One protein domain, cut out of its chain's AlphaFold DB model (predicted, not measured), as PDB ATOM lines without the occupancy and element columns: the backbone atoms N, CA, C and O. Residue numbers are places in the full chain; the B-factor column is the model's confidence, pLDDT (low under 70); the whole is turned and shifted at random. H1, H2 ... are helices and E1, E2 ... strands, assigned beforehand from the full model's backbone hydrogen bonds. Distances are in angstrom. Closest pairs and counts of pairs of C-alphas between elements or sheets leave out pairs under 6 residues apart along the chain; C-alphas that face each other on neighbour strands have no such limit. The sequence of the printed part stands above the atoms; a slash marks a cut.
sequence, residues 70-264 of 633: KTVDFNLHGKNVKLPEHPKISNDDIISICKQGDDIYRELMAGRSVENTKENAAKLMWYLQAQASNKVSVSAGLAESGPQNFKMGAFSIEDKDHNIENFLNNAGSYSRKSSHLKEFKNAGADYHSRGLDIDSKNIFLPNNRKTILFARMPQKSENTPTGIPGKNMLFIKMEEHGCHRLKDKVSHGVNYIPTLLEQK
ATOM      1  N   LYS A  70      51.719  46.462  99.132       70.69
ATOM      2  CA  LYS A  70      50.678  45.965 100.021       70.69
ATOM      3  C   LYS A  70      50.200  44.591  99.547       70.69
ATOM      4  O   LYS A  70      50.041  44.369  98.339       70.69
ATOM      5  N   THR A  71      50.016  43.677 100.492       78.75
ATOM      6  CA  THR A  71      49.617  42.295 100.227       78.75
ATOM      7  C   THR A  71      48.368  41.915 101.000       78.75
ATOM      8  O   THR A  71      48.113  42.418 102.091       78.75
ATOM      9  N   VAL A  72      47.604  40.999 100.413       81.50
ATOM     10  CA  VAL A  72      46.517  40.287 101.072       81.50
ATOM     11  C   VAL A  72      47.070  38.966 101.583       81.50
ATOM     12  O   VAL A  72      47.482  38.110 100.794       81.50
ATOM     13  N   ASP A  73      47.065  38.819 102.902       83.62
ATOM     14  CA  ASP A  73      47.617  37.664 103.595       83.62
ATOM     15  C   ASP A  73      46.464  36.810 104.138       83.62
ATOM     16  O   ASP A  73      45.593  37.309 104.852       83.62
ATOM     17  N   PHE A  74      46.428  35.523 103.797       80.12
ATOM     18  CA  PHE A  74      45.368  34.612 104.246       80.12
ATOM     19  C   PHE A  74      45.827  33.153 104.237       80.12
ATOM     20  O   PHE A  74      46.896  32.819 103.722       80.12
ATOM     21  N   ASN A  75      45.012  32.270 104.813       76.00
ATOM     22  CA  ASN A  75      45.276  30.837 104.840       76.00
ATOM     23  C   ASN A  75      44.510  30.108 103.719       76.00
ATOM     24  O   ASN A  75      43.282  30.184 103.648       76.00
ATOM     25  N   LEU A  76      45.238  29.387 102.868       70.19
ATOM     26  CA  LEU A  76      44.706  28.505 101.831       70.19
ATOM     27  C   LEU A  76      45.168  27.072 102.128       70.19
ATOM     28  O   LEU A  76      46.359  26.773 102.061       70.19
ATOM     29  N   HIS A  77      44.236  26.186 102.492       69.06
ATOM     30  CA  HIS A  77      44.507  24.777 102.846       69.06
ATOM     31  C   HIS A  77      45.598  24.582 103.907       69.06
ATOM     32  O   HIS A  77      46.464  23.718 103.784       69.06
ATOM     33  N   GLY A  78      45.585  25.397 104.961       59.31
ATOM     34  CA  GLY A  78      46.573  25.335 106.040       59.31
ATOM     35  C   GLY A  78      47.883  26.064 105.735       59.31
ATOM     36  O   GLY A  78      48.733  26.139 106.618       59.31
ATOM     37  N   LYS A  79      48.050  26.641 104.538       61.78
ATOM     38  CA  LYS A  79      49.248  27.395 104.145       61.78
ATOM     39  C   LYS A  79      48.966  28.888 104.130       61.78
ATOM     40  O   LYS A  79      47.984  29.329 103.539       61.78
ATOM     41  N   ASN A  80      49.850  29.666 104.741       66.19
ATOM     42  CA  ASN A  80      49.801  31.118 104.616       66.19
ATOM     43  C   ASN A  80      50.211  31.502 103.193       66.19
ATOM     44  O   ASN A  80      51.213  31.000 102.693       66.19
ATOM     45  N   VAL A  81      49.443  32.388 102.569       71.06
ATOM     46  CA  VAL A  81      49.644  32.900 101.211       71.06
ATOM     47  C   VAL A  81      49.688  34.422 101.272       71.06
ATOM     48  O   VAL A  81      48.918  35.016 102.022       71.06
ATOM     49  N   LYS A  82      50.554  35.045 100.460       79.06
ATOM     50  CA  LYS A  82      50.558  36.499 100.227       79.06
ATOM     51  C   LYS A  82      50.284  36.815  98.768       79.06
ATOM     52  O   LYS A  82      51.076  36.445  97.906       79.06
ATOM     53  N   LEU A  83      49.198  37.525  98.502       81.50
ATOM     54  CA  LEU A  83      48.816  37.990  97.168       81.50
ATOM     55  C   LEU A  83      48.967  39.512  97.054       81.50
ATOM     56  O   LEU A  83      48.908  40.198  98.069       81.50
ATOM     57  N   PRO A  84      49.160  40.079  95.850       80.31
ATOM     58  CA  PRO A  84      49.149  41.530  95.679       80.31
ATOM     59  C   PRO A  84      47.757  42.110  95.968       80.31
ATOM     60  O   PRO A  84      46.757  41.574  95.492       80.31
ATOM     61  N   GLU A  85      47.688  43.239  96.682       84.06
ATOM     62  CA  GLU A  85      46.463  44.046  96.714       84.06
ATOM     63  C   GLU A  85      46.112  44.566  95.312       84.06
ATOM     64  O   GLU A  85      46.984  44.778  94.459       84.06
ATOM     65  N   HIS A  86      44.826  44.831  95.082       83.62
ATOM     66  CA  HIS A  86      44.348  45.444  93.850       83.62
ATOM     67  C   HIS A  86      43.499  46.684  94.164       83.62
ATOM     68  O   HIS A  86      42.573  46.604  94.963       83.62
ATOM     69  N   PRO A  87      43.725  47.837  93.502       81.44
ATOM     70  CA  PRO A  87      43.059  49.097  93.856       81.44
ATOM     71  C   PRO A  87      41.540  49.109  93.614       81.44
ATOM     72  O   PRO A  87      40.868  50.055  94.010       81.44
ATOM     73  N   LYS A  88      41.006  48.106  92.907       85.06
ATOM     74  CA  LYS A  88      39.584  48.005  92.532       85.06
ATOM     75  C   LYS A  88      38.888  46.733  93.020       85.06
ATOM     76  O   LYS A  88      37.734  46.532  92.666       85.06
ATOM     77  N   ILE A  89      39.589  45.853  93.732       85.81
ATOM     78  CA  ILE A  89      39.018  44.611  94.270       85.81
ATOM     79  C   ILE A  89      39.279  44.633  95.776       85.81
ATOM     80  O   ILE A  89      40.394  44.956  96.181       85.81
ATOM     81  N   SER A  90      38.270  44.336  96.596       89.38
ATOM     82  CA  SER A  90      38.459  44.265  98.047       89.38
ATOM     83  C   SER A  90      39.349  43.076  98.435       89.38
ATOM     84  O   SER A  90      39.490  42.113  97.679       89.38
ATOM     85  N   ASN A  91      39.949  43.117  99.626       89.00
ATOM     86  CA  ASN A  91      40.792  42.016 100.102       89.00
ATOM     87  C   ASN A  91      39.991  40.708 100.250       89.00
ATOM     88  O   ASN A  91      40.486  39.649  99.865       89.00
ATOM     89  N   ASP A  92      38.745  40.785 100.724       89.94
ATOM     90  CA  ASP A  92      37.858  39.621 100.859       89.94
ATOM     91  C   ASP A  92      37.498  39.019  99.495       89.94
ATOM     92  O   ASP A  92      37.511  37.796  99.322       89.94
ATOM     93  N   ASP A  93      37.267  39.869  98.490       90.75
ATOM     94  CA  ASP A  93      37.017  39.421  97.121       90.75
ATOM     95  C   ASP A  93      38.259  38.767  96.507       90.75
ATOM     96  O   ASP A  93      38.130  37.739  95.848       90.75
ATOM     97  N   ILE A  94      39.470  39.290  96.749       88.62
ATOM     98  CA  ILE A  94      40.726  38.656  96.300       88.62
ATOM     99  C   ILE A  94      40.851  37.239  96.878       88.62
ATOM    100  O   ILE A  94      41.183  36.299  96.151       88.62
ATOM    101  N   ILE A  95      40.547  37.063  98.168       89.12
ATOM    102  CA  ILE A  95      40.568  35.751  98.833       89.12
ATOM    103  C   ILE A  95      39.527  34.817  98.205       89.12
ATOM    104  O   ILE A  95      39.837  33.664  97.897       89.12
ATOM    105  N   SER A  96      38.302  35.305  97.992       92.12
ATOM    106  CA  SER A  96      37.215  34.541  97.367       92.12
ATOM    107  C   SER A  96      37.559  34.114  95.935       92.12
ATOM    108  O   SER A  96      37.440  32.938  95.593       92.12
ATOM    109  N   ILE A  97      38.080  35.037  95.121       92.62
ATOM    110  CA  ILE A  97      38.553  34.796  93.751       92.62
ATOM    111  C   ILE A  97      39.649  33.729  93.738       92.62
ATOM    112  O   ILE A  97      39.613  32.826  92.903       92.62
ATOM    113  N   CYS A  98      40.607  33.798  94.667       89.12
ATOM    114  CA  CYS A  98      41.676  32.809  94.763       89.12
ATOM    115  C   CYS A  98      41.152  31.412  95.132       89.12
ATOM    116  O   CYS A  98      41.644  30.428  94.586       89.12
ATOM    117  N   LYS A  99      40.172  31.308  96.041       87.88
ATOM    118  CA  LYS A  99      39.550  30.023  96.410       87.88
ATOM    119  C   LYS A  99      38.782  29.416  95.236       87.88
ATOM    120  O   LYS A  99      39.002  28.260  94.911       87.88
ATOM    121  N   GLN A 100      37.990  30.225  94.532       91.88
ATOM    122  CA  GLN A 100      37.316  29.788  93.304       91.88
ATOM    123  C   GLN A 100      38.324  29.361  92.224       91.88
ATOM    124  O   GLN A 100      38.074  28.427  91.470       91.88
ATOM    125  N   GLY A 101      39.479  30.027  92.147       90.81
ATOM    126  CA  GLY A 101      40.577  29.634  91.266       90.81
ATOM    127  C   GLY A 101      41.185  28.268  91.600       90.81
ATOM    128  O   GLY A 101      41.556  27.546  90.678       90.81
ATOM    129  N   ASP A 102      41.272  27.905  92.885       88.44
ATOM    130  CA  ASP A 102      41.693  26.563  93.320       88.44
ATOM    131  C   ASP A 102      40.676  25.503  92.890       88.44
ATOM    132  O   ASP A 102      41.062  24.487  92.317       88.44
ATOM    133  N   ASP A 103      39.382  25.765  93.087       86.69
ATOM    134  CA  ASP A 103      38.319  24.851  92.655       86.69
ATOM    135  C   ASP A 103      38.378  24.619  91.137       86.69
ATOM    136  O   ASP A 103      38.405  23.478  90.682       86.69
ATOM    137  N   ILE A 104      38.515  25.694  90.348       88.50
ATOM    138  CA  ILE A 104      38.698  25.612  88.889       88.50
ATOM    139  C   ILE A 104      39.929  24.775  88.537       88.50
ATOM    140  O   ILE A 104      39.853  23.906  87.671       88.50
ATOM    141  N   TYR A 105      41.067  25.023  89.192       86.75
ATOM    142  CA  TYR A 105      42.284  24.259  88.942       86.75
ATOM    143  C   TYR A 105      42.073  22.768  89.223       86.75
ATOM    144  O   TYR A 105      42.431  21.941  88.388       86.75
ATOM    145  N   ARG A 106      41.454  22.407  90.352       82.88
ATOM    146  CA  ARG A 106      41.178  21.006  90.712       82.88
ATOM    147  C   ARG A 106      40.261  20.319  89.714       82.88
ATOM    148  O   ARG A 106      40.551  19.193  89.319       82.88
ATOM    149  N   GLU A 107      39.190  20.986  89.297       84.12
ATOM    150  CA  GLU A 107      38.247  20.443  88.320       84.12
ATOM    151  C   GLU A 107      38.934  20.209  86.964       84.12
ATOM    152  O   GLU A 107      38.836  19.112  86.414       84.12
ATOM    153  N   LEU A 108      39.724  21.174  86.478       82.88
ATOM    154  CA  LEU A 108      40.492  21.026  85.234       82.88
ATOM    155  C   LEU A 108      41.544  19.910  85.326       82.88
ATOM    156  O   LEU A 108      41.687  19.115  84.396       82.88
ATOM    157  N   MET A 109      42.257  19.801  86.450       78.44
ATOM    158  CA  MET A 109      43.233  18.725  86.667       78.44
ATOM    159  C   MET A 109      42.577  17.344  86.794       78.44
ATOM    160  O   MET A 109      43.210  16.340  86.481       78.44
ATOM    161  N   ALA A 110      41.312  17.281  87.216       75.88
ATOM    162  CA  ALA A 110      40.510  16.060  87.247       75.88
ATOM    163  C   ALA A 110      39.853  15.722  85.892       75.88
ATOM    164  O   ALA A 110      39.087  14.761  85.818       75.88
ATOM    165  N   GLY A 111      40.105  16.511  84.839       78.06
ATOM    166  CA  GLY A 111      39.495  16.331  83.518       78.06
ATOM    167  C   GLY A 111      38.011  16.699  83.464       78.06
ATOM    168  O   GLY A 111      37.300  16.281  82.551       78.06
ATOM    169  N   ARG A 112      37.514  17.457  84.446       80.69
ATOM    170  CA  ARG A 112      36.114  17.881  84.515       80.69
ATOM    171  C   ARG A 112      35.909  19.198  83.777       80.69
ATOM    172  O   ARG A 112      36.816  20.016  83.631       80.69
ATOM    173  N   SER A 113      34.685  19.395  83.295       82.44
ATOM    174  CA  SER A 113      34.324  20.598  82.553       82.44
ATOM    175  C   SER A 113      34.179  21.796  83.490       82.44
ATOM    176  O   SER A 113      33.456  21.739  84.481       82.44
ATOM    177  N   VAL A 114      34.831  22.900  83.132       89.69
ATOM    178  CA  VAL A 114      34.641  24.218  83.742       89.69
ATOM    179  C   VAL A 114      34.144  25.163  82.657       89.69
ATOM    180  O   VAL A 114      34.585  25.094  81.510       89.69
ATOM    181  N   GLU A 115      33.231  26.069  83.005       93.31
ATOM    182  CA  GLU A 115      32.741  27.070  82.061       93.31
ATOM    183  C   GLU A 115      33.905  27.928  81.532       93.31
ATOM    184  O   GLU A 115      34.592  28.607  82.302       93.31
ATOM    185  N   ASN A 116      34.112  27.903  80.211       90.00
ATOM    186  CA  ASN A 116      35.244  28.519  79.515       90.00
ATOM    187  C   ASN A 116      35.100  30.048  79.421       90.00
ATOM    188  O   ASN A 116      34.971  30.614  78.337       90.00
ATOM    189  N   THR A 117      35.085  30.744  80.556       92.81
ATOM    190  CA  THR A 117      34.950  32.204  80.601       92.81
ATOM    191  C   THR A 117      36.281  32.880  80.902       92.81
ATOM    192  O   THR A 117      37.127  32.375  81.643       92.81
ATOM    193  N   LYS A 118      36.449  34.104  80.386       91.62
ATOM    194  CA  LYS A 118      37.572  34.981  80.761       91.62
ATOM    195  C   LYS A 118      37.617  35.250  82.265       91.62
ATOM    196  O   LYS A 118      38.688  35.499  82.812       91.62
ATOM    197  N   GLU A 119      36.463  35.214  82.929       93.00
ATOM    198  CA  GLU A 119      36.390  35.394  84.372       93.00
ATOM    199  C   GLU A 119      37.004  34.208  85.120       93.00
ATOM    200  O   GLU A 119      37.879  34.408  85.963       93.00
ATOM    201  N   ASN A 120      36.632  32.982  84.753       93.38
ATOM    202  CA  ASN A 120      37.215  31.773  85.328       93.38
ATOM    203  C   ASN A 120      38.713  31.660  85.010       93.38
ATOM    204  O   ASN A 120      39.498  31.288  85.882       93.38
ATOM    205  N   ALA A 121      39.145  32.090  83.819       93.12
ATOM    206  CA  ALA A 121      40.566  32.187  83.492       93.12
ATOM    207  C   ALA A 121      41.310  33.164  84.419       93.12
ATOM    208  O   ALA A 121      42.407  32.859  84.882       93.12
ATOM    209  N   ALA A 122      40.715  34.314  84.750       92.38
ATOM    210  CA  ALA A 122      41.311  35.255  85.694       92.38
ATOM    211  C   ALA A 122      41.352  34.704  87.133       92.38
ATOM    212  O   ALA A 122      42.371  34.869  87.802       92.38
ATOM    213  N   LYS A 123      40.302  34.005  87.595       94.56
ATOM    214  CA  LYS A 123      40.283  33.311  88.902       94.56
ATOM    215  C   LYS A 123      41.409  32.281  89.003       94.56
ATOM    216  O   LYS A 123      42.174  32.303  89.967       94.56
ATOM    217  N   LEU A 124      41.582  31.460  87.965       93.75
ATOM    218  CA  LEU A 124      42.688  30.507  87.865       93.75
ATOM    219  C   LEU A 124      44.053  31.205  88.001       93.75
ATOM    220  O   LEU A 124      44.914  30.737  88.742       93.75
ATOM    221  N   MET A 125      44.252  32.359  87.350       92.56
ATOM    222  CA  MET A 125      45.514  33.106  87.461       92.56
ATOM    223  C   MET A 125      45.798  33.612  88.882       92.56
ATOM    224  O   MET A 125      46.955  33.610  89.301       92.56
ATOM    225  N   TRP A 126      44.777  34.020  89.644       89.81
ATOM    226  CA  TRP A 126      44.942  34.388  91.059       89.81
ATOM    227  C   TRP A 126      45.375  33.202  91.921       89.81
ATOM    228  O   TRP A 126      46.226  33.360  92.798       89.81
ATOM    229  N   TYR A 127      44.861  32.007  91.636       90.62
ATOM    230  CA  TYR A 127      45.322  30.791  92.297       90.62
ATOM    231  C   TYR A 127      46.772  30.433  91.924       90.62
ATOM    232  O   TYR A 127      47.588  30.182  92.811       90.62
ATOM    233  N   LEU A 128      47.149  30.482  90.642       86.94
ATOM    234  CA  LEU A 128      48.540  30.228  90.227       86.94
ATOM    235  C   LEU A 128      49.518  31.242  90.841       86.94
ATOM    236  O   LEU A 128      50.620  30.886  91.263       86.94
ATOM    237  N   GLN A 129      49.090  32.497  90.972       83.75
ATOM    238  CA  GLN A 129      49.819  33.543  91.680       83.75
ATOM    239  C   GLN A 129      50.026  33.198  93.166       83.75
ATOM    240  O   GLN A 129      51.129  33.376  93.684       83.75
ATOM    241  N   ALA A 130      49.005  32.661  93.844       79.19
ATOM    242  CA  ALA A 130      49.108  32.191  95.227       79.19
ATOM    243  C   ALA A 130      50.105  31.032  95.365       79.19
ATOM    244  O   ALA A 130      50.951  31.038  96.265       79.19
ATOM    245  N   GLN A 131      50.055  30.066  94.442       76.94
ATOM    246  CA  GLN A 131      51.004  28.950  94.402       76.94
ATOM    247  C   GLN A 131      52.443  29.446  94.221       76.94
ATOM    248  O   GLN A 131      53.350  29.019  94.941       76.94
ATOM    249  N   ALA A 132      52.657  30.402  93.316       72.00
ATOM    250  CA  ALA A 132      53.970  30.992  93.096       72.00
ATOM    251  C   ALA A 132      54.494  31.754  94.313       72.00
ATOM    252  O   ALA A 132      55.660  31.606  94.674       72.00
ATOM    253  N   SER A 133      53.640  32.518  94.990       68.31
ATOM    254  CA  SER A 133      54.024  33.267  96.186       68.31
ATOM    255  C   SER A 133      54.522  32.383  97.331       68.31
ATOM    256  O   SER A 133      55.473  32.747  98.034       68.31
ATOM    257  N   ASN A 134      53.965  31.179  97.464       63.69
ATOM    258  CA  ASN A 134      54.486  30.174  98.388       63.69
ATOM    259  C   ASN A 134      55.869  29.673  97.948       63.69
ATOM    260  O   ASN A 134      56.794  29.633  98.759       63.69
ATOM    261  N   LYS A 135      56.059  29.360  96.661       60.50
ATOM    262  CA  LYS A 135      57.332  28.825  96.137       60.50
ATOM    263  C   LYS A 135      58.488  29.829  96.134       60.50
ATOM    264  O   LYS A 135      59.641  29.441  96.330       60.50
ATOM    265  N   VAL A 136      58.217  31.122  95.951       58.41
ATOM    266  CA  VAL A 136      59.259  32.167  96.010       58.41
ATOM    267  C   VAL A 136      59.924  32.207  97.385       58.41
ATOM    268  O   VAL A 136      61.139  32.369  97.457       58.41
ATOM    269  N   SER A 137      59.163  32.021  98.465       51.50
ATOM    270  CA  SER A 137      59.728  32.025  99.819       51.50
ATOM    271  C   SER A 137      60.735  30.902 100.063       51.50
ATOM    272  O   SER A 137      61.797  31.139 100.629       51.50
ATOM    273  N   VAL A 138      60.430  29.705  99.560       47.12
ATOM    274  CA  VAL A 138      61.273  28.512  99.699       47.12
ATOM    275  C   VAL A 138      62.544  28.642  98.851       47.12
ATOM    276  O   VAL A 138      63.644  28.363  99.313       47.12
ATOM    277  N   SER A 139      62.416  29.144  97.620       42.19
ATOM    278  CA  SER A 139      63.523  29.201  96.649       42.19
ATOM    279  C   SER A 139      64.446  30.421  96.778       42.19
ATOM    280  O   SER A 139      65.558  30.398  96.251       42.19
ATOM    281  N   ALA A 140      64.019  31.503  97.440       44.25
ATOM    282  CA  ALA A 140      64.799  32.744  97.526       44.25
ATOM    283  C   ALA A 140      65.756  32.815  98.728       44.25
ATOM    284  O   ALA A 140      66.595  33.712  98.761       44.25
ATOM    285  N   GLY A 141      65.656  31.896  99.696       45.44
ATOM    286  CA  GLY A 141      66.621  31.819 100.794       45.44
ATOM    287  C   GLY A 141      66.698  33.061 101.683       45.44
ATOM    288  O   GLY A 141      67.766  33.391 102.195       45.44
ATOM    289  N   LEU A 142      65.591  33.795 101.800       44.72
ATOM    290  CA  LEU A 142      65.536  35.063 102.520       44.72
ATOM    291  C   LEU A 142      65.540  34.837 104.041       44.72
ATOM    292  O   LEU A 142      65.057  33.821 104.532       44.72
ATOM    293  N   ALA A 143      66.067  35.817 104.783       38.47
ATOM    294  CA  ALA A 143      66.168  35.784 106.247       38.47
ATOM    295  C   ALA A 143      64.803  35.767 106.964       38.47
ATOM    296  O   ALA A 143      64.716  35.333 108.110       38.47
ATOM    297  N   GLU A 144      63.741  36.226 106.297       41.28
ATOM    298  CA  GLU A 144      62.369  36.117 106.789       41.28
ATOM    299  C   GLU A 144      61.706  34.859 106.215       41.28
ATOM    300  O   GLU A 144      61.522  34.728 105.002       41.28
ATOM    301  N   SER A 145      61.327  33.934 107.098       41.53
ATOM    302  CA  SER A 145      60.568  32.739 106.746       41.53
ATOM    303  C   SER A 145      59.109  33.098 106.436       41.53
ATOM    304  O   SER A 145      58.392  33.650 107.268       41.53
ATOM    305  N   GLY A 146      58.644  32.773 105.224       45.97
ATOM    306  CA  GLY A 146      57.231  32.886 104.851       45.97
ATOM    307  C   GLY A 146      56.977  33.363 103.416       45.97
ATOM    308  O   GLY A 146      57.875  33.926 102.791       45.97
ATOM    309  N   PRO A 147      55.754  33.144 102.891       48.91
ATOM    310  CA  PRO A 147      55.337  33.497 101.527       48.91
ATOM    311  C   PRO A 147      55.718  34.929 101.134       48.91
ATOM    312  O   PRO A 147      55.609  35.859 101.935       48.91
ATOM    313  N   GLN A 148      56.124  35.108  99.874       58.09
ATOM    314  CA  GLN A 148      56.536  36.397  99.312       58.09
ATOM    315  C   GLN A 148      55.668  36.753  98.107       58.09
ATOM    316  O   GLN A 148      55.250  35.880  97.348       58.09
ATOM    317  N   ASN A 149      55.402  38.040  97.889       59.28
ATOM    318  CA  ASN A 149      54.634  38.463  96.719       59.28
ATOM    319  C   ASN A 149      55.443  38.232  95.427       59.28
ATOM    320  O   ASN A 149      56.499  38.835  95.223       59.28
ATOM    321  N   PHE A 150      54.934  37.385  94.532       63.91
ATOM    322  CA  PHE A 150      55.540  37.140  93.227       63.91
ATOM    323  C   PHE A 150      55.130  38.236  92.223       63.91
ATOM    324  O   PHE A 150      54.109  38.153  91.551       63.91
ATOM    325  N   LYS A 151      55.914  39.313  92.108       61.31
ATOM    326  CA  LYS A 151      55.536  40.479  91.277       61.31
ATOM    327  C   LYS A 151      55.524  40.223  89.762       61.31
ATOM    328  O   LYS A 151      54.738  40.840  89.038       61.31
ATOM    329  N   MET A 152      56.445  39.405  89.254       60.59
ATOM    330  CA  MET A 152      56.587  39.167  87.815       60.59
ATOM    331  C   MET A 152      57.183  37.797  87.522       60.59
ATOM    332  O   MET A 152      58.080  37.345  88.231       60.59
ATOM    333  N   GLY A 153      56.753  37.211  86.408       64.25
ATOM    334  CA  GLY A 153      57.352  36.006  85.862       64.25
ATOM    335  C   GLY A 153      56.353  35.157  85.094       64.25
ATOM    336  O   GLY A 153      55.237  35.600  84.808       64.25
ATOM    337  N   ALA A 154      56.797  33.964  84.729       71.00
ATOM    338  CA  ALA A 154      55.978  32.954  84.078       71.00
ATOM    339  C   ALA A 154      55.721  31.778  85.025       71.00
ATOM    340  O   ALA A 154      56.402  31.615  86.037       71.00
ATOM    341  N   PHE A 155      54.734  30.972  84.684       74.94
ATOM    342  CA  PHE A 155      54.406  29.704  85.298       74.94
ATOM    343  C   PHE A 155      54.610  28.626  84.245       74.94
ATOM    344  O   PHE A 155      54.178  28.806  83.111       74.94
ATOM    345  N   SER A 156      55.197  27.507  84.633       74.75
ATOM    346  CA  SER A 156      55.157  26.286  83.836       74.75
ATOM    347  C   SER A 156      54.440  25.238  84.644       74.75
ATOM    348  O   SER A 156      54.949  24.764  85.659       74.75
ATOM    349  N   ILE A 157      53.210  24.954  84.241       77.88
ATOM    350  CA  ILE A 157      52.298  24.123  85.011       77.88
ATOM    351  C   ILE A 157      52.125  22.768  84.341       77.88
ATOM    352  O   ILE A 157      52.077  22.688  83.119       77.88
ATOM    353  N   GLU A 158      52.051  21.702  85.126       77.75
ATOM    354  CA  GLU A 158      51.690  20.389  84.602       77.75
ATOM    355  C   GLU A 158      50.221  20.406  84.169       77.75
ATOM    356  O   GLU A 158      49.346  20.806  84.935       77.75
ATOM    357  N   ASP A 159      49.979  19.990  82.931       80.06
ATOM    358  CA  ASP A 159      48.675  19.960  82.277       80.06
ATOM    359  C   ASP A 159      48.525  18.616  81.555       80.06
ATOM    360  O   ASP A 159      48.690  18.508  80.338       80.06
ATOM    361  N   LYS A 160      48.311  17.570  82.363       69.19
ATOM    362  CA  LYS A 160      48.456  16.152  81.995       69.19
ATOM    363  C   LYS A 160      47.744  15.777  80.691       69.19
ATOM    364  O   LYS A 160      48.351  15.101  79.867       69.19
ATOM    365  N   ASP A 161      46.537  16.296  80.483       76.75
ATOM    366  CA  ASP A 161      45.703  16.024  79.302       76.75
ATOM    367  C   ASP A 161      45.374  17.303  78.510       76.75
ATOM    368  O   ASP A 161      44.393  17.364  77.770       76.75
ATOM    369  N   HIS A 162      46.187  18.352  78.671       84.56
ATOM    370  CA  HIS A 162      45.980  19.660  78.037       84.56
ATOM    371  C   HIS A 162      44.641  20.329  78.407       84.56
ATOM    372  O   HIS A 162      44.102  21.142  77.651       84.56
ATOM    373  N   ASN A 163      44.076  19.990  79.566       86.12
ATOM    374  CA  ASN A 163      42.777  20.474  80.026       86.12
ATOM    375  C   ASN A 163      42.798  21.984  80.271       86.12
ATOM    376  O   ASN A 163      41.855  22.684  79.897       86.12
ATOM    377  N   ILE A 164      43.879  22.502  80.861       89.75
ATOM    378  CA  ILE A 164      44.018  23.937  81.132       89.75
ATOM    379  C   ILE A 164      44.260  24.694  79.825       89.75
ATOM    380  O   ILE A 164      43.660  25.746  79.601       89.75
ATOM    381  N   GLU A 165      45.088  24.153  78.934       91.06
ATOM    382  CA  GLU A 165      45.292  24.711  77.602       91.06
ATOM    383  C   GLU A 165      43.970  24.801  76.824       91.06
ATOM    384  O   GLU A 165      43.626  25.868  76.309       91.06
ATOM    385  N   ASN A 166      43.200  23.712  76.781       89.81
ATOM    386  CA  ASN A 166      41.907  23.642  76.104       89.81
ATOM    387  C   ASN A 166      40.897  24.624  76.706       89.81
ATOM    388  O   ASN A 166      40.216  25.346  75.974       89.81
ATOM    389  N   PHE A 167      40.845  24.715  78.034       94.00
ATOM    390  CA  PHE A 167      40.031  25.693  78.748       94.00
ATOM    391  C   PHE A 167      40.382  27.139  78.350       94.00
ATOM    392  O   PHE A 167      39.506  27.915  77.958       94.00
ATOM    393  N   LEU A 168      41.671  27.505  78.363       92.38
ATOM    394  CA  LEU A 168      42.129  28.839  77.955       92.38
ATOM    395  C   LEU A 168      41.881  29.100  76.465       92.38
ATOM    396  O   LEU A 168      41.544  30.224  76.080       92.38
ATOM    397  N   ASN A 169      42.014  28.069  75.627       89.06
ATOM    398  CA  ASN A 169      41.717  28.142  74.205       89.06
ATOM    399  C   ASN A 169      40.260  28.531  73.963       89.06
ATOM    400  O   ASN A 169      39.999  29.504  73.243       89.06
ATOM    401  N   ASN A 170      39.350  27.829  74.637       91.56
ATOM    402  CA  ASN A 170      37.906  27.992  74.526       91.56
ATOM    403  C   ASN A 170      37.379  29.258  75.219       91.56
ATOM    404  O   ASN A 170      36.304  29.736  74.867       91.56
ATOM    405  N   ALA A 171      38.155  29.873  76.119       89.12
ATOM    406  CA  ALA A 171      37.823  31.155  76.749       89.12
ATOM    407  C   ALA A 171      37.963  32.387  75.825       89.12
ATOM    408  O   ALA A 171      37.878  33.534  76.278       89.12
ATOM    409  N   GLY A 172      38.172  32.172  74.521       84.44
ATOM    410  CA  GLY A 172      38.298  33.229  73.516       84.44
ATOM    411  C   GLY A 172      39.736  33.705  73.306       84.44
ATOM    412  O   GLY A 172      39.975  34.900  73.107       84.44
ATOM    413  N   SER A 173      40.702  32.788  73.386       84.94
ATOM    414  CA  SER A 173      42.104  33.089  73.076       84.94
ATOM    415  C   SER A 173      42.321  33.384  71.585       84.94
ATOM    416  O   SER A 173      41.557  32.954  70.720       84.94
ATOM    417  N   TYR A 174      43.423  34.054  71.263       74.69
ATOM    418  CA  TYR A 174      43.864  34.317  69.896       74.69
ATOM    419  C   TYR A 174      45.311  33.863  69.685       74.69
ATOM    420  O   TYR A 174      46.135  33.885  70.600       74.69
ATOM    421  N   SER A 175      45.642  33.479  68.451       74.62
ATOM    422  CA  SER A 175      47.021  33.146  68.078       74.62
ATOM    423  C   SER A 175      47.916  34.386  68.161       74.62
ATOM    424  O   SER A 175      47.556  35.461  67.672       74.62
ATOM    425  N   ARG A 176      49.093  34.255  68.782       66.94
ATOM    426  CA  ARG A 176      50.031  35.367  68.973       66.94
ATOM    427  C   ARG A 176      51.464  34.885  68.836       66.94
ATOM    428  O   ARG A 176      51.855  33.892  69.427       66.94
ATOM    429  N   LYS A 177      52.315  35.643  68.143       63.72
ATOM    430  CA  LYS A 177      53.763  35.398  68.163       63.72
ATOM    431  C   LYS A 177      54.377  36.042  69.408       63.72
ATOM    432  O   LYS A 177      54.310  37.255  69.560       63.72
ATOM    433  N   SER A 178      55.026  35.241  70.252       61.16
ATOM    434  CA  SER A 178      55.881  35.743  71.337       61.16
ATOM    435  C   SER A 178      57.354  35.771  70.919       61.16
ATOM    436  O   SER A 178      57.820  34.857  70.234       61.16
ATOM    437  N   SER A 179      58.089  36.821  71.293       51.91
ATOM    438  CA  SER A 179      59.554  36.884  71.167       51.91
ATOM    439  C   SER A 179      60.269  36.052  72.235       51.91
ATOM    440  O   SER A 179      61.416  35.682  72.011       51.91
ATOM    441  N   HIS A 180      59.584  35.732  73.340       50.75
ATOM    442  CA  HIS A 180      60.106  34.962  74.474       50.75
ATOM    443  C   HIS A 180      59.948  33.439  74.322       50.75
ATOM    444  O   HIS A 180      60.476  32.706  75.138       50.75
ATOM    445  N   LEU A 181      59.222  32.966  73.301       58.34
ATOM    446  CA  LEU A 181      58.927  31.542  73.068       58.34
ATOM    447  C   LEU A 181      59.305  31.130  71.638       58.34
ATOM    448  O   LEU A 181      58.539  30.474  70.934       58.34
ATOM    449  N   LYS A 182      60.448  31.622  71.138       55.09
ATOM    450  CA  LYS A 182      60.898  31.317  69.768       55.09
ATOM    451  C   LYS A 182      61.187  29.827  69.591       55.09
ATOM    452  O   LYS A 182      60.840  29.286  68.550       55.09
ATOM    453  N   GLU A 183      61.742  29.185  70.612       53.66
ATOM    454  CA  GLU A 183      62.116  27.769  70.594       53.66
ATOM    455  C   GLU A 183      60.904  26.844  70.458       53.66
ATOM    456  O   GLU A 183      60.957  25.869  69.718       53.66
ATOM    457  N   PHE A 184      59.767  27.203  71.063       59.22
ATOM    458  CA  PHE A 184      58.550  26.387  70.993       59.22
ATOM    459  C   PHE A 184      57.957  26.392  69.583       59.22
ATOM    460  O   PHE A 184      57.459  25.379  69.112       59.22
ATOM    461  N   LYS A 185      58.087  27.502  68.847       53.97
ATOM    462  CA  LYS A 185      57.598  27.590  67.460       53.97
ATOM    463  C   LYS A 185      58.309  26.627  66.520       53.97
ATOM    464  O   LYS A 185      57.710  26.186  65.547       53.97
ATOM    465  N   ASN A 186      59.575  26.326  66.796       56.31
ATOM    466  CA  ASN A 186      60.352  25.410  65.972       56.31
ATOM    467  C   ASN A 186      59.966  23.943  66.227       56.31
ATOM    468  O   ASN A 186      60.289  23.096  65.403       56.31
ATOM    469  N   ALA A 187      59.256  23.650  67.325       54.69
ATOM    470  CA  ALA A 187      58.814  22.304  67.679       54.69
ATOM    471  C   ALA A 187      57.511  21.874  66.975       54.69
ATOM    472  O   ALA A 187      57.177  20.693  66.989       54.69
ATOM    473  N   GLY A 188      56.770  22.803  66.353       61.75
ATOM    474  CA  GLY A 188      55.554  22.498  65.589       61.75
ATOM    475  C   GLY A 188      54.375  23.439  65.857       61.75
ATOM    476  O   GLY A 188      54.419  24.299  66.738       61.75
ATOM    477  N   ALA A 189      53.302  23.267  65.077       61.81
ATOM    478  CA  ALA A 189      52.117  24.130  65.116       61.81
ATOM    479  C   ALA A 189      51.358  24.073  66.454       61.81
ATOM    480  O   ALA A 189      50.822  25.093  66.891       61.81
ATOM    481  N   ASP A 190      51.379  22.918  67.123       65.94
ATOM    482  CA  ASP A 190      50.715  22.691  68.414       65.94
ATOM    483  C   ASP A 190      51.382  23.445  69.576       65.94
ATOM    484  O   ASP A 190      50.789  23.626  70.636       65.94
ATOM    485  N   TYR A 191      52.602  23.950  69.376       70.12
ATOM    486  CA  TYR A 191      53.386  24.677  70.383       70.12
ATOM    487  C   TYR A 191      53.361  26.197  70.161       70.12
ATOM    488  O   TYR A 191      54.125  26.965  70.758       70.12
ATOM    489  N   HIS A 192      52.493  26.669  69.265       69.50
ATOM    490  CA  HIS A 192      52.335  28.088  69.004       69.50
ATOM    491  C   HIS A 192      51.726  28.817  70.202       69.50
ATOM    492  O   HIS A 192      50.671  28.465  70.717       69.50
ATOM    493  N   SER A 193      52.368  29.919  70.594       74.62
ATOM    494  CA  SER A 193      51.871  30.751  71.681       74.62
ATOM    495  C   SER A 193      50.529  31.418  71.363       74.62
ATOM    496  O   SER A 193      50.236  31.805  70.227       74.62
ATOM    497  N   ARG A 194      49.727  31.613  72.404       79.31
ATOM    498  CA  ARG A 194      48.398  32.218  72.344       79.31
ATOM    499  C   ARG A 194      48.252  33.294  73.404       79.31
ATOM    500  O   ARG A 194      48.916  33.270  74.435       79.31
ATOM    501  N   GLY A 195      47.422  34.286  73.110       83.75
ATOM    502  CA  GLY A 195      47.070  35.359  74.030       83.75
ATOM    503  C   GLY A 195      45.600  35.281  74.415       83.75
ATOM    504  O   GLY A 195      44.754  34.977  73.578       83.75
ATOM    505  N   LEU A 196      45.288  35.601  75.664       85.88
ATOM    506  CA  LEU A 196      43.927  35.792  76.152       85.88
ATOM    507  C   LEU A 196      43.852  37.123  76.901       85.88
ATOM    508  O   LEU A 196      44.429  37.274  77.976       85.88
ATOM    509  N   ASP A 197      43.160  38.096  76.312       85.69
ATOM    510  CA  ASP A 197      42.995  39.428  76.902       85.69
ATOM    511  C   ASP A 197      41.803  39.422  77.872       85.69
ATOM    512  O   ASP A 197      40.678  39.066  77.497       85.69
ATOM    513  N   ILE A 198      42.053  39.822  79.119       86.19
ATOM    514  CA  ILE A 198      41.063  39.928  80.190       86.19
ATOM    515  C   ILE A 198      40.481  41.340  80.166       86.19
ATOM    516  O   ILE A 198      40.966  42.264  80.815       86.19
ATOM    517  N   ASP A 199      39.419  41.498  79.381       72.81
ATOM    518  CA  ASP A 199      38.673  42.752  79.242       72.81
ATOM    519  C   ASP A 199      37.474  42.845  80.206       72.81
ATOM    520  O   ASP A 199      36.579  43.672  80.011       72.81
ATOM    521  N   SER A 200      37.419  41.984  81.230       67.06
ATOM    522  CA  SER A 200      36.301  41.963  82.175       67.06
ATOM    523  C   SER A 200      36.266  43.238  83.016       67.06
ATOM    524  O   SER A 200      37.287  43.713  83.513       67.06
ATOM    525  N   LYS A 201      35.064  43.796  83.195       69.94
ATOM    526  CA  LYS A 201      34.828  44.905  84.132       69.94
ATOM    527  C   LYS A 201      34.790  44.432  85.588       69.94
ATOM    528  O   LYS A 201      35.003  45.248  86.479       69.94
ATOM    529  N   ASN A 202      34.535  43.140  85.797       70.06
ATOM    530  CA  ASN A 202      34.222  42.558  87.101       70.06
ATOM    531  C   ASN A 202      35.400  41.785  87.704       70.06
ATOM    532  O   ASN A 202      35.392  41.506  88.897       70.06
ATOM    533  N   ILE A 203      36.420  41.452  86.908       80.25
ATOM    534  CA  ILE A 203      37.613  40.761  87.398       80.25
ATOM    535  C   ILE A 203      38.873  41.257  86.691       80.25
ATOM    536  O   ILE A 203      38.858  41.580  85.503       80.25
ATOM    537  N   PHE A 204      39.975  41.297  87.435       87.56
ATOM    538  CA  PHE A 204      41.283  41.751  86.971       87.56
ATOM    539  C   PHE A 204      42.321  40.656  87.202       87.56
ATOM    540  O   PHE A 204      42.146  39.827  88.093       87.56
ATOM    541  N   LEU A 205      43.408  40.655  86.428       87.94
ATOM    542  CA  LEU A 205      44.544  39.778  86.714       87.94
ATOM    543  C   LEU A 205      45.400  40.344  87.860       87.94
ATOM    544  O   LEU A 205      45.460  41.568  88.036       87.94
ATOM    545  N   PRO A 206      46.129  39.478  88.588       83.69
ATOM    546  CA  PRO A 206      47.134  39.902  89.555       83.69
ATOM    547  C   PRO A 206      48.110  40.942  88.992       83.69
ATOM    548  O   PRO A 206      48.426  40.944  87.800       83.69
ATOM    549  N   ASN A 207      48.630  41.816  89.860       77.81
ATOM    550  CA  ASN A 207      49.634  42.832  89.507       77.81
ATOM    551  C   ASN A 207      49.215  43.766  88.348       77.81
ATOM    552  O   ASN A 207      50.065  44.232  87.589       77.81
ATOM    553  N   ASN A 208      47.910  44.038  88.192       76.75
ATOM    554  CA  ASN A 208      47.337  44.881  87.128       76.75
ATOM    555  C   ASN A 208      47.683  44.417  85.700       76.75
ATOM    556  O   ASN A 208      47.704  45.221  84.757       76.75
ATOM    557  N   ARG A 209      47.971  43.123  85.523       82.00
ATOM    558  CA  ARG A 209      48.174  42.530  84.198       82.00
ATOM    559  C   ARG A 209      46.848  42.496  83.435       82.00
ATOM    560  O   ARG A 209      45.771  42.643  84.010       82.00
ATOM    561  N   LYS A 210      46.926  42.361  82.114       82.75
ATOM    562  CA  LYS A 210      45.749  42.436  81.231       82.75
ATOM    563  C   LYS A 210      45.608  41.242  80.308       82.75
ATOM    564  O   LYS A 210      44.526  41.021  79.779       82.75
ATOM    565  N   THR A 211      46.676  40.475  80.129       82.62
ATOM    566  CA  THR A 211      46.717  39.406  79.141       82.62
ATOM    567  C   THR A 211      47.412  38.188  79.711       82.62
ATOM    568  O   THR A 211      48.443  38.313  80.365       82.62
ATOM    569  N   ILE A 212      46.865  37.013  79.423       88.12
ATOM    570  CA  ILE A 212      47.479  35.713  79.675       88.12
ATOM    571  C   ILE A 212      48.133  35.267  78.363       88.12
ATOM    572  O   ILE A 212      47.449  35.053  77.366       88.12
ATOM    573  N   LEU A 213      49.459  35.184  78.336       84.06
ATOM    574  CA  LEU A 213      50.229  34.536  77.279       84.06
ATOM    575  C   LEU A 213      50.426  33.077  77.680       84.06
ATOM    576  O   LEU A 213      50.932  32.834  78.768       84.06
ATOM    577  N   PHE A 214      50.088  32.123  76.824       85.81
ATOM    578  CA  PHE A 214      50.305  30.710  77.124       85.81
ATOM    579  C   PHE A 214      50.750  29.918  75.897       85.81
ATOM    580  O   PHE A 214      50.524  30.346  74.763       85.81
ATOM    581  N   ALA A 215      51.438  28.803  76.119       81.62
ATOM    582  CA  ALA A 215      51.874  27.884  75.072       81.62
ATOM    583  C   ALA A 215      52.151  26.503  75.665       81.62
ATOM    584  O   ALA A 215      52.783  26.409  76.721       81.62
ATOM    585  N   ARG A 216      51.741  25.444  74.965       83.00
ATOM    586  CA  ARG A 216      52.206  24.090  75.266       83.00
ATOM    587  C   ARG A 216      53.730  24.060  75.185       83.00
ATOM    588  O   ARG A 216      54.309  24.586  74.232       83.00
ATOM    589  N   MET A 217      54.375  23.472  76.186       74.00
ATOM    590  CA  MET A 217      55.813  23.247  76.142       74.00
ATOM    591  C   MET A 217      56.091  21.949  75.381       74.00
ATOM    592  O   MET A 217      55.387  20.959  75.596       74.00
ATOM    593  N   PRO A 218      57.103  21.927  74.505       64.81
ATOM    594  CA  PRO A 218      57.525  20.688  73.874       64.81
ATOM    595  C   PRO A 218      58.056  19.689  74.906       64.81
ATOM    596  O   PRO A 218      58.570  20.066  75.961       64.81
ATOM    597  N   GLN A 219      57.915  18.401  74.593       64.19
ATOM    598  CA  GLN A 219      58.555  17.343  75.367       64.19
ATOM    599  C   GLN A 219      60.072  17.466  75.237       64.19
ATOM    600  O   GLN A 219      60.599  17.664  74.138       64.19
ATOM    601  N   LYS A 220      60.773  17.308  76.364       55.50
ATOM    602  CA  LYS A 220      62.232  17.374  76.370       55.50
ATOM    603  C   LYS A 220      62.797  16.220  75.543       55.50
ATOM    604  O   LYS A 220      62.547  15.056  75.848       55.50
ATOM    605  N   SER A 221      63.585  16.547  74.528       51.94
ATOM    606  CA  SER A 221      64.303  15.596  73.674       51.94
ATOM    607  C   SER A 221      65.688  16.142  73.323       51.94
ATOM    608  O   SER A 221      65.981  17.307  73.592       51.94
ATOM    609  N   GLU A 222      66.550  15.335  72.698       48.34
ATOM    610  CA  GLU A 222      67.860  15.815  72.222       48.34
ATOM    611  C   GLU A 222      67.730  16.997  71.247       48.34
ATOM    612  O   GLU A 222      68.529  17.928  71.285       48.34
ATOM    613  N   ASN A 223      66.666  17.010  70.438       45.91
ATOM    614  CA  ASN A 223      66.383  18.067  69.464       45.91
ATOM    615  C   ASN A 223      65.553  19.223  70.046       45.91
ATOM    616  O   ASN A 223      65.355  20.245  69.390       45.91
ATOM    617  N   THR A 224      65.021  19.073  71.261       49.72
ATOM    618  CA  THR A 224      64.232  20.103  71.939       49.72
ATOM    619  C   THR A 224      64.614  20.128  73.416       49.72
ATOM    620  O   THR A 224      64.023  19.412  74.225       49.72
ATOM    621  N   PRO A 225      65.631  20.926  73.793       44.94
ATOM    622  CA  PRO A 225      66.182  20.906  75.147       44.94
ATOM    623  C   PRO A 225      65.231  21.505  76.196       44.94
ATOM    624  O   PRO A 225      65.487  21.384  77.396       44.94
ATOM    625  N   THR A 226      64.142  22.140  75.755       50.12
ATOM    626  CA  THR A 226      63.099  22.730  76.592       50.12
ATOM    627  C   THR A 226      61.977  21.731  76.885       50.12
ATOM    628  O   THR A 226      61.561  20.990  76.004       50.12
ATOM    629  N   GLY A 227      61.507  21.697  78.140       50.97
ATOM    630  CA  GLY A 227      60.471  20.770  78.622       50.97
ATOM    631  C   GLY A 227      60.882  19.991  79.878       50.97
ATOM    632  O   GLY A 227      62.048  20.007  80.279       50.97
ATOM    633  N   ILE A 228      59.926  19.288  80.496       56.47
ATOM    634  CA  ILE A 228      60.178  18.357  81.610       56.47
ATOM    635  C   ILE A 228      59.911  16.928  81.110       56.47
ATOM    636  O   ILE A 228      58.817  16.681  80.600       56.47
ATOM    637  N   PRO A 229      60.875  15.989  81.216       52.84
ATOM    638  CA  PRO A 229      60.698  14.621  80.733       52.84
ATOM    639  C   PRO A 229      59.456  13.939  81.311       52.84
ATOM    640  O   PRO A 229      59.250  13.951  82.523       52.84
ATOM    641  N   GLY A 230      58.657  13.314  80.444       56.84
ATOM    642  CA  GLY A 230      57.495  12.523  80.854       56.84
ATOM    643  C   GLY A 230      56.321  13.348  81.386       56.84
ATOM    644  O   GLY A 230      55.390  12.770  81.943       56.84
ATOM    645  N   LYS A 231      56.347  14.678  81.219       64.50
ATOM    646  CA  LYS A 231      55.291  15.578  81.692       64.50
ATOM    647  C   LYS A 231      54.789  16.494  80.605       64.50
ATOM    648  O   LYS A 231      55.569  17.176  79.942       64.50
ATOM    649  N   ASN A 232      53.475  16.564  80.467       72.62
ATOM    650  CA  ASN A 232      52.838  17.577  79.640       72.62
ATOM    651  C   ASN A 232      52.810  18.885  80.425       72.62
ATOM    652  O   ASN A 232      52.178  18.971  81.477       72.62
ATOM    653  N   MET A 233      53.544  19.884  79.937       74.38
ATOM    654  CA  MET A 233      53.700  21.171  80.607       74.38
ATOM    655  C   MET A 233      53.089  22.294  79.766       74.38
ATOM    656  O   MET A 233      53.180  22.306  78.536       74.38
ATOM    657  N   LEU A 234      52.505  23.272  80.447       81.12
ATOM    658  CA  LEU A 234      51.910  24.467  79.876       81.12
ATOM    659  C   LEU A 234      52.621  25.698  80.436       81.12
ATOM    660  O   LEU A 234      52.569  25.973  81.635       81.12
ATOM    661  N   PHE A 235      53.252  26.466  79.552       81.38
ATOM    662  CA  PHE A 235      53.807  27.768  79.892       81.38
ATOM    663  C   PHE A 235      52.683  28.802  79.946       81.38
ATOM    664  O   PHE A 235      51.873  28.885  79.023       81.38
ATOM    665  N   ILE A 236      52.664  29.634  80.983       84.81
ATOM    666  CA  ILE A 236      51.705  30.717  81.198       84.81
ATOM    667  C   ILE A 236      52.445  31.952  81.713       84.81
ATOM    668  O   ILE A 236      53.221  31.884  82.652       84.81
ATOM    669  N   LYS A 237      52.173  33.133  81.168       83.94
ATOM    670  CA  LYS A 237      52.736  34.403  81.628       83.94
ATOM    671  C   LYS A 237      51.678  35.489  81.592       83.94
ATOM    672  O   LYS A 237      51.018  35.692  80.578       83.94
ATOM    673  N   MET A 238      51.556  36.242  82.679       82.38
ATOM    674  CA  MET A 238      50.667  37.400  82.722       82.38
ATOM    675  C   MET A 238      51.408  38.665  82.270       82.38
ATOM    676  O   MET A 238      52.424  39.047  82.850       82.38
ATOM    677  N   GLU A 239      50.896  39.335  81.241       72.31
ATOM    678  CA  GLU A 239      51.518  40.495  80.600       72.31
ATOM    679  C   GLU A 239      50.672  41.768  80.743       72.31
ATOM    680  O   GLU A 239      49.454  41.739  80.922       72.31
ATOM    681  N   GLU A 240      51.341  42.920  80.681       70.62
ATOM    682  CA  GLU A 240      50.703  44.239  80.781       70.62
ATOM    683  C   GLU A 240      49.926  44.631  79.516       70.62
ATOM    684  O   GLU A 240      48.968  45.406  79.584       70.62
ATOM    685  N   HIS A 241      50.332  44.075  78.373       65.81
ATOM    686  CA  HIS A 241      49.813  44.417  77.056       65.81
ATOM    687  C   HIS A 241      49.489  43.160  76.251       65.81
ATOM    688  O   HIS A 241      50.354  42.304  76.053       65.81
ATOM    689  N   GLY A 242      48.271  43.098  75.716       59.44
ATOM    690  CA  GLY A 242      47.859  42.091  74.741       59.44
ATOM    691  C   GLY A 242      48.196  42.476  73.306       59.44
ATOM    692  O   GLY A 242      48.920  43.430  73.054       59.44
ATOM    693  N   CYS A 243      47.657  41.751  72.332       56.91
ATOM    694  CA  CYS A 243      47.731  42.122  70.916       56.91
ATOM    695  C   CYS A 243      46.354  42.368  70.292       56.91
ATOM    696  O   CYS A 243      46.274  42.521  69.074       56.91
ATOM    697  N   HIS A 244      45.270  42.432  71.072       54.28
ATOM    698  CA  HIS A 244      43.942  42.661  70.507       54.28
ATOM    699  C   HIS A 244      43.729  44.127  70.092       54.28
ATOM    700  O   HIS A 244      43.255  44.402  68.988       54.28
ATOM    701  N   ARG A 245      44.153  45.094  70.919       53.22
ATOM    702  CA  ARG A 245      43.939  46.532  70.662       53.22
ATOM    703  C   ARG A 245      45.079  47.136  69.837       53.22
ATOM    704  O   ARG A 245      46.249  46.828  70.052       53.22
ATOM    705  N   LEU A 246      44.752  48.074  68.940       42.44
ATOM    706  CA  LEU A 246      45.719  48.737  68.049       42.44
ATOM    707  C   LEU A 246      46.895  49.376  68.807       42.44
ATOM    708  O   LEU A 246      48.042  49.224  68.400       42.44
ATOM    709  N   LYS A 247      46.628  50.027  69.946       47.31
ATOM    710  CA  LYS A 247      47.669  50.633  70.795       47.31
ATOM    711  C   LYS A 247      48.675  49.609  71.333       47.31
ATOM    712  O   LYS A 247      49.861  49.904  71.427       47.31
ATOM    713  N   ASP A 248      48.203  48.406  71.655       45.16
ATOM    714  CA  ASP A 248      49.039  47.362  72.236       45.16
ATOM    715  C   ASP A 248      49.836  46.664  71.120       45.16
ATOM    716  O   ASP A 248      51.025  46.407  71.289       45.16
ATOM    717  N   LYS A 249      49.253  46.504  69.918       46.97
ATOM    718  CA  LYS A 249      49.992  46.108  68.699       46.97
ATOM    719  C   LYS A 249      51.137  47.077  68.378       46.97
ATOM    720  O   LYS A 249      52.226  46.631  68.033       46.97
ATOM    721  N   VAL A 250      50.906  48.386  68.516       41.50
ATOM    722  CA  VAL A 250      51.940  49.421  68.321       41.50
ATOM    723  C   VAL A 250      53.022  49.332  69.400       41.50
ATOM    724  O   VAL A 250      54.201  49.367  69.065       41.50
ATOM    725  N   SER A 251      52.652  49.159  70.672       43.56
ATOM    726  CA  SER A 251      53.615  48.994  71.774       43.56
ATOM    727  C   SER A 251      54.498  47.749  71.595       43.56
ATOM    728  O   SER A 251      55.723  47.843  71.681       43.56
ATOM    729  N   HIS A 252      53.902  46.606  71.231       44.75
ATOM    730  CA  HIS A 252      54.645  45.389  70.888       44.75
ATOM    731  C   HIS A 252      55.526  45.582  69.654       44.75
ATOM    732  O   HIS A 252      56.674  45.150  69.660       44.75
ATOM    733  N   GLY A 253      55.035  46.276  68.623       37.47
ATOM    734  CA  GLY A 253      55.810  46.609  67.428       37.47
ATOM    735  C   GLY A 253      57.048  47.455  67.737       37.47
ATOM    736  O   GLY A 253      58.133  47.139  67.258       37.47
ATOM    737  N   VAL A 254      56.924  48.473  68.594       39.47
ATOM    738  CA  VAL A 254      58.050  49.321  69.027       39.47
ATOM    739  C   VAL A 254      59.108  48.518  69.789       39.47
ATOM    740  O   VAL A 254      60.296  48.727  69.562       39.47
ATOM    741  N   ASN A 255      58.699  47.564  70.630       38.06
ATOM    742  CA  ASN A 255      59.623  46.688  71.361       38.06
ATOM    743  C   ASN A 255      60.231  45.581  70.483       38.06
ATOM    744  O   ASN A 255      61.307  45.076  70.789       38.06
ATOM    745  N   TYR A 256      59.562  45.215  69.388       39.47
ATOM    746  CA  TYR A 256      60.008  44.189  68.445       39.47
ATOM    747  C   TYR A 256      61.024  44.715  67.419       39.47
ATOM    748  O   TYR A 256      61.864  43.953  66.942       39.47
ATOM    749  N   ILE A 257      60.991  46.016  67.106       38.34
ATOM    750  CA  ILE A 257      61.915  46.668  66.163       38.34
ATOM    751  C   ILE A 257      63.392  46.513  66.581       38.34
ATOM    752  O   ILE A 257      64.174  46.078  65.739       38.34
ATOM    753  N   PRO A 258      63.804  46.773  67.840       37.12
ATOM    754  CA  PRO A 258      65.173  46.516  68.286       37.12
ATOM    755  C   PRO A 258      65.589  45.053  68.108       37.12
ATOM    756  O   PRO A 258      66.658  44.783  67.579       37.12
ATOM    757  N   THR A 259      64.713  44.104  68.451       37.44
ATOM    758  CA  THR A 259      65.007  42.665  68.353       37.44
ATOM    759  C   THR A 259      65.138  42.194  66.903       37.44
ATOM    760  O   THR A 259      65.963  41.339  66.600       37.44
ATOM    761  N   LEU A 260      64.332  42.749  65.993       36.34
ATOM    762  CA  LEU A 260      64.441  42.520  64.548       36.34
ATOM    763  C   LEU A 260      65.729  43.112  63.968       36.34
ATOM    764  O   LEU A 260      66.349  42.495  63.104       36.34
ATOM    765  N   LEU A 261      66.123  44.306  64.420       36.00
ATOM    766  CA  LEU A 261      67.349  44.967  63.976       36.00
ATOM    767  C   LEU A 261      68.586  44.205  64.475       36.00
ATOM    768  O   LEU A 261      69.453  43.899  63.665       36.00
ATOM    769  N   GLU A 262      68.623  43.796  65.745       38.38
ATOM    770  CA  GLU A 262      69.680  42.937  66.311       38.38
ATOM    771  C   GLU A 262      69.881  41.651  65.485       38.38
ATOM    772  O   GLU A 262      71.010  41.301  65.142       38.38
ATOM    773  N   GLN A 263      68.787  41.001  65.070       35.25
ATOM    774  CA  GLN A 263      68.828  39.803  64.221       35.25
ATOM    775  C   GLN A 263      69.325  40.083  62.797       35.25
ATOM    776  O   GLN A 263      70.062  39.279  62.229       35.25
ATOM    777  N   LYS A 264      68.936  41.216  62.204       31.19
ATOM    778  CA  LYS A 264      69.316  41.576  60.829       31.19
ATOM    779  C   LYS A 264      70.779  42.020  60.719       31.19
ATOM    780  O   LYS A 264      71.376  41.858  59.660       31.19
TER     781      LYS A 264
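What this domain is: This is residues 70 to 264 of the 633 residues of an uncharacterized protein of Citrobacter freundii (UniProt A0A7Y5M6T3). A twisted sheet of four strands, E3 E6 E5 E4, is covered on one face by helices H2 and H3; the small hairpin E1 and E2 packs on the far side of H2, and H1 crosses H2 beside it. Helix H5 reaches away from the other parts as a tail, and short H4 lies near E5. The 195 printed residues hold five named helices and six strands, in the order E1 E2 H1 H2 E3 H3 H4 E4 E5 E6 H5, a mixed class; both sheets are antiparallel. The whole is compact, with a radius of gyration of the C-alphas of 17.2 A and spans of 50 by 41 by 40 A.

How they stand to each other: The largest sheet holds E3, residues 154 to 158, E6, 233 to 239, E5, 211 to 216, and E4, 194 to 197, in that order; it is only just strongly twisted, with C-alphas up to 4.1 A off its best plane. E4 E5 E6 form a meander, each strand the antiparallel neighbour of the one before. N 155 and O 236 are 2.7 A apart, N 213 and O 237 2.8 A, and N 194 and O 214 2.8 A, within hydrogen-bond range. H2, residues 118 to 140, and H3, residues 163 to 170, are on the same face, making two layers, helices over a sheet. H2 has a height over the sheet of 9.0 A and runs across the strands, at 81 degrees to E3 on the local plane; H3, at 9.2 A, runs slantwise to them, at 52 degrees to E5 on the local plane. H1, residues 91 to 109, touches H2 about perpendicular, at 85 degrees; the closest C-alphas, of Gly 101 and Leu 124, are 4.1 A apart. In the hairpin E1, residues 71 to 76, and E2, residues 79 to 84, N 74 and O 81 are 3.1 A apart, within hydrogen-bond range; the closest C-alphas of E2 and H2, of Val 81 and Ala 130, are 6.0 A apart. H4, residues 182 to 186, and H5, residues 246 to 264, are apart and not on the largest sheet. Every O i to N i+4 pair is within hydrogen-bond range in H1 and H3, but 17 of 19 in H2, 13 of 15 in H5 and 0 of 1 in H4, where 2 of 2 O i to N i+3 pairs are.

Where its parts are: E1 begins at C-alpha 71, (49.617, 42.295, 100.227). H1 is 27.0 A long, H2 32.1 A and E6 19.4 A. H5, 25.7 A, has a kink of 34 degrees near residue 255 and ends at C-alpha 264, (69.316, 41.576, 60.829).

The domain as a whole: The farthest C-alphas, of Gly 78 and Lys 264, are 53.2 A apart. The printed part has no cut; the links H2 to E3, H3 to H4, E4 to E5 and E5 to E6 are long. Mean pLDDT of the printed part is 70.6, with 82 residues under 70, among them 133 to 153, 218 to 231 and 241 to 264.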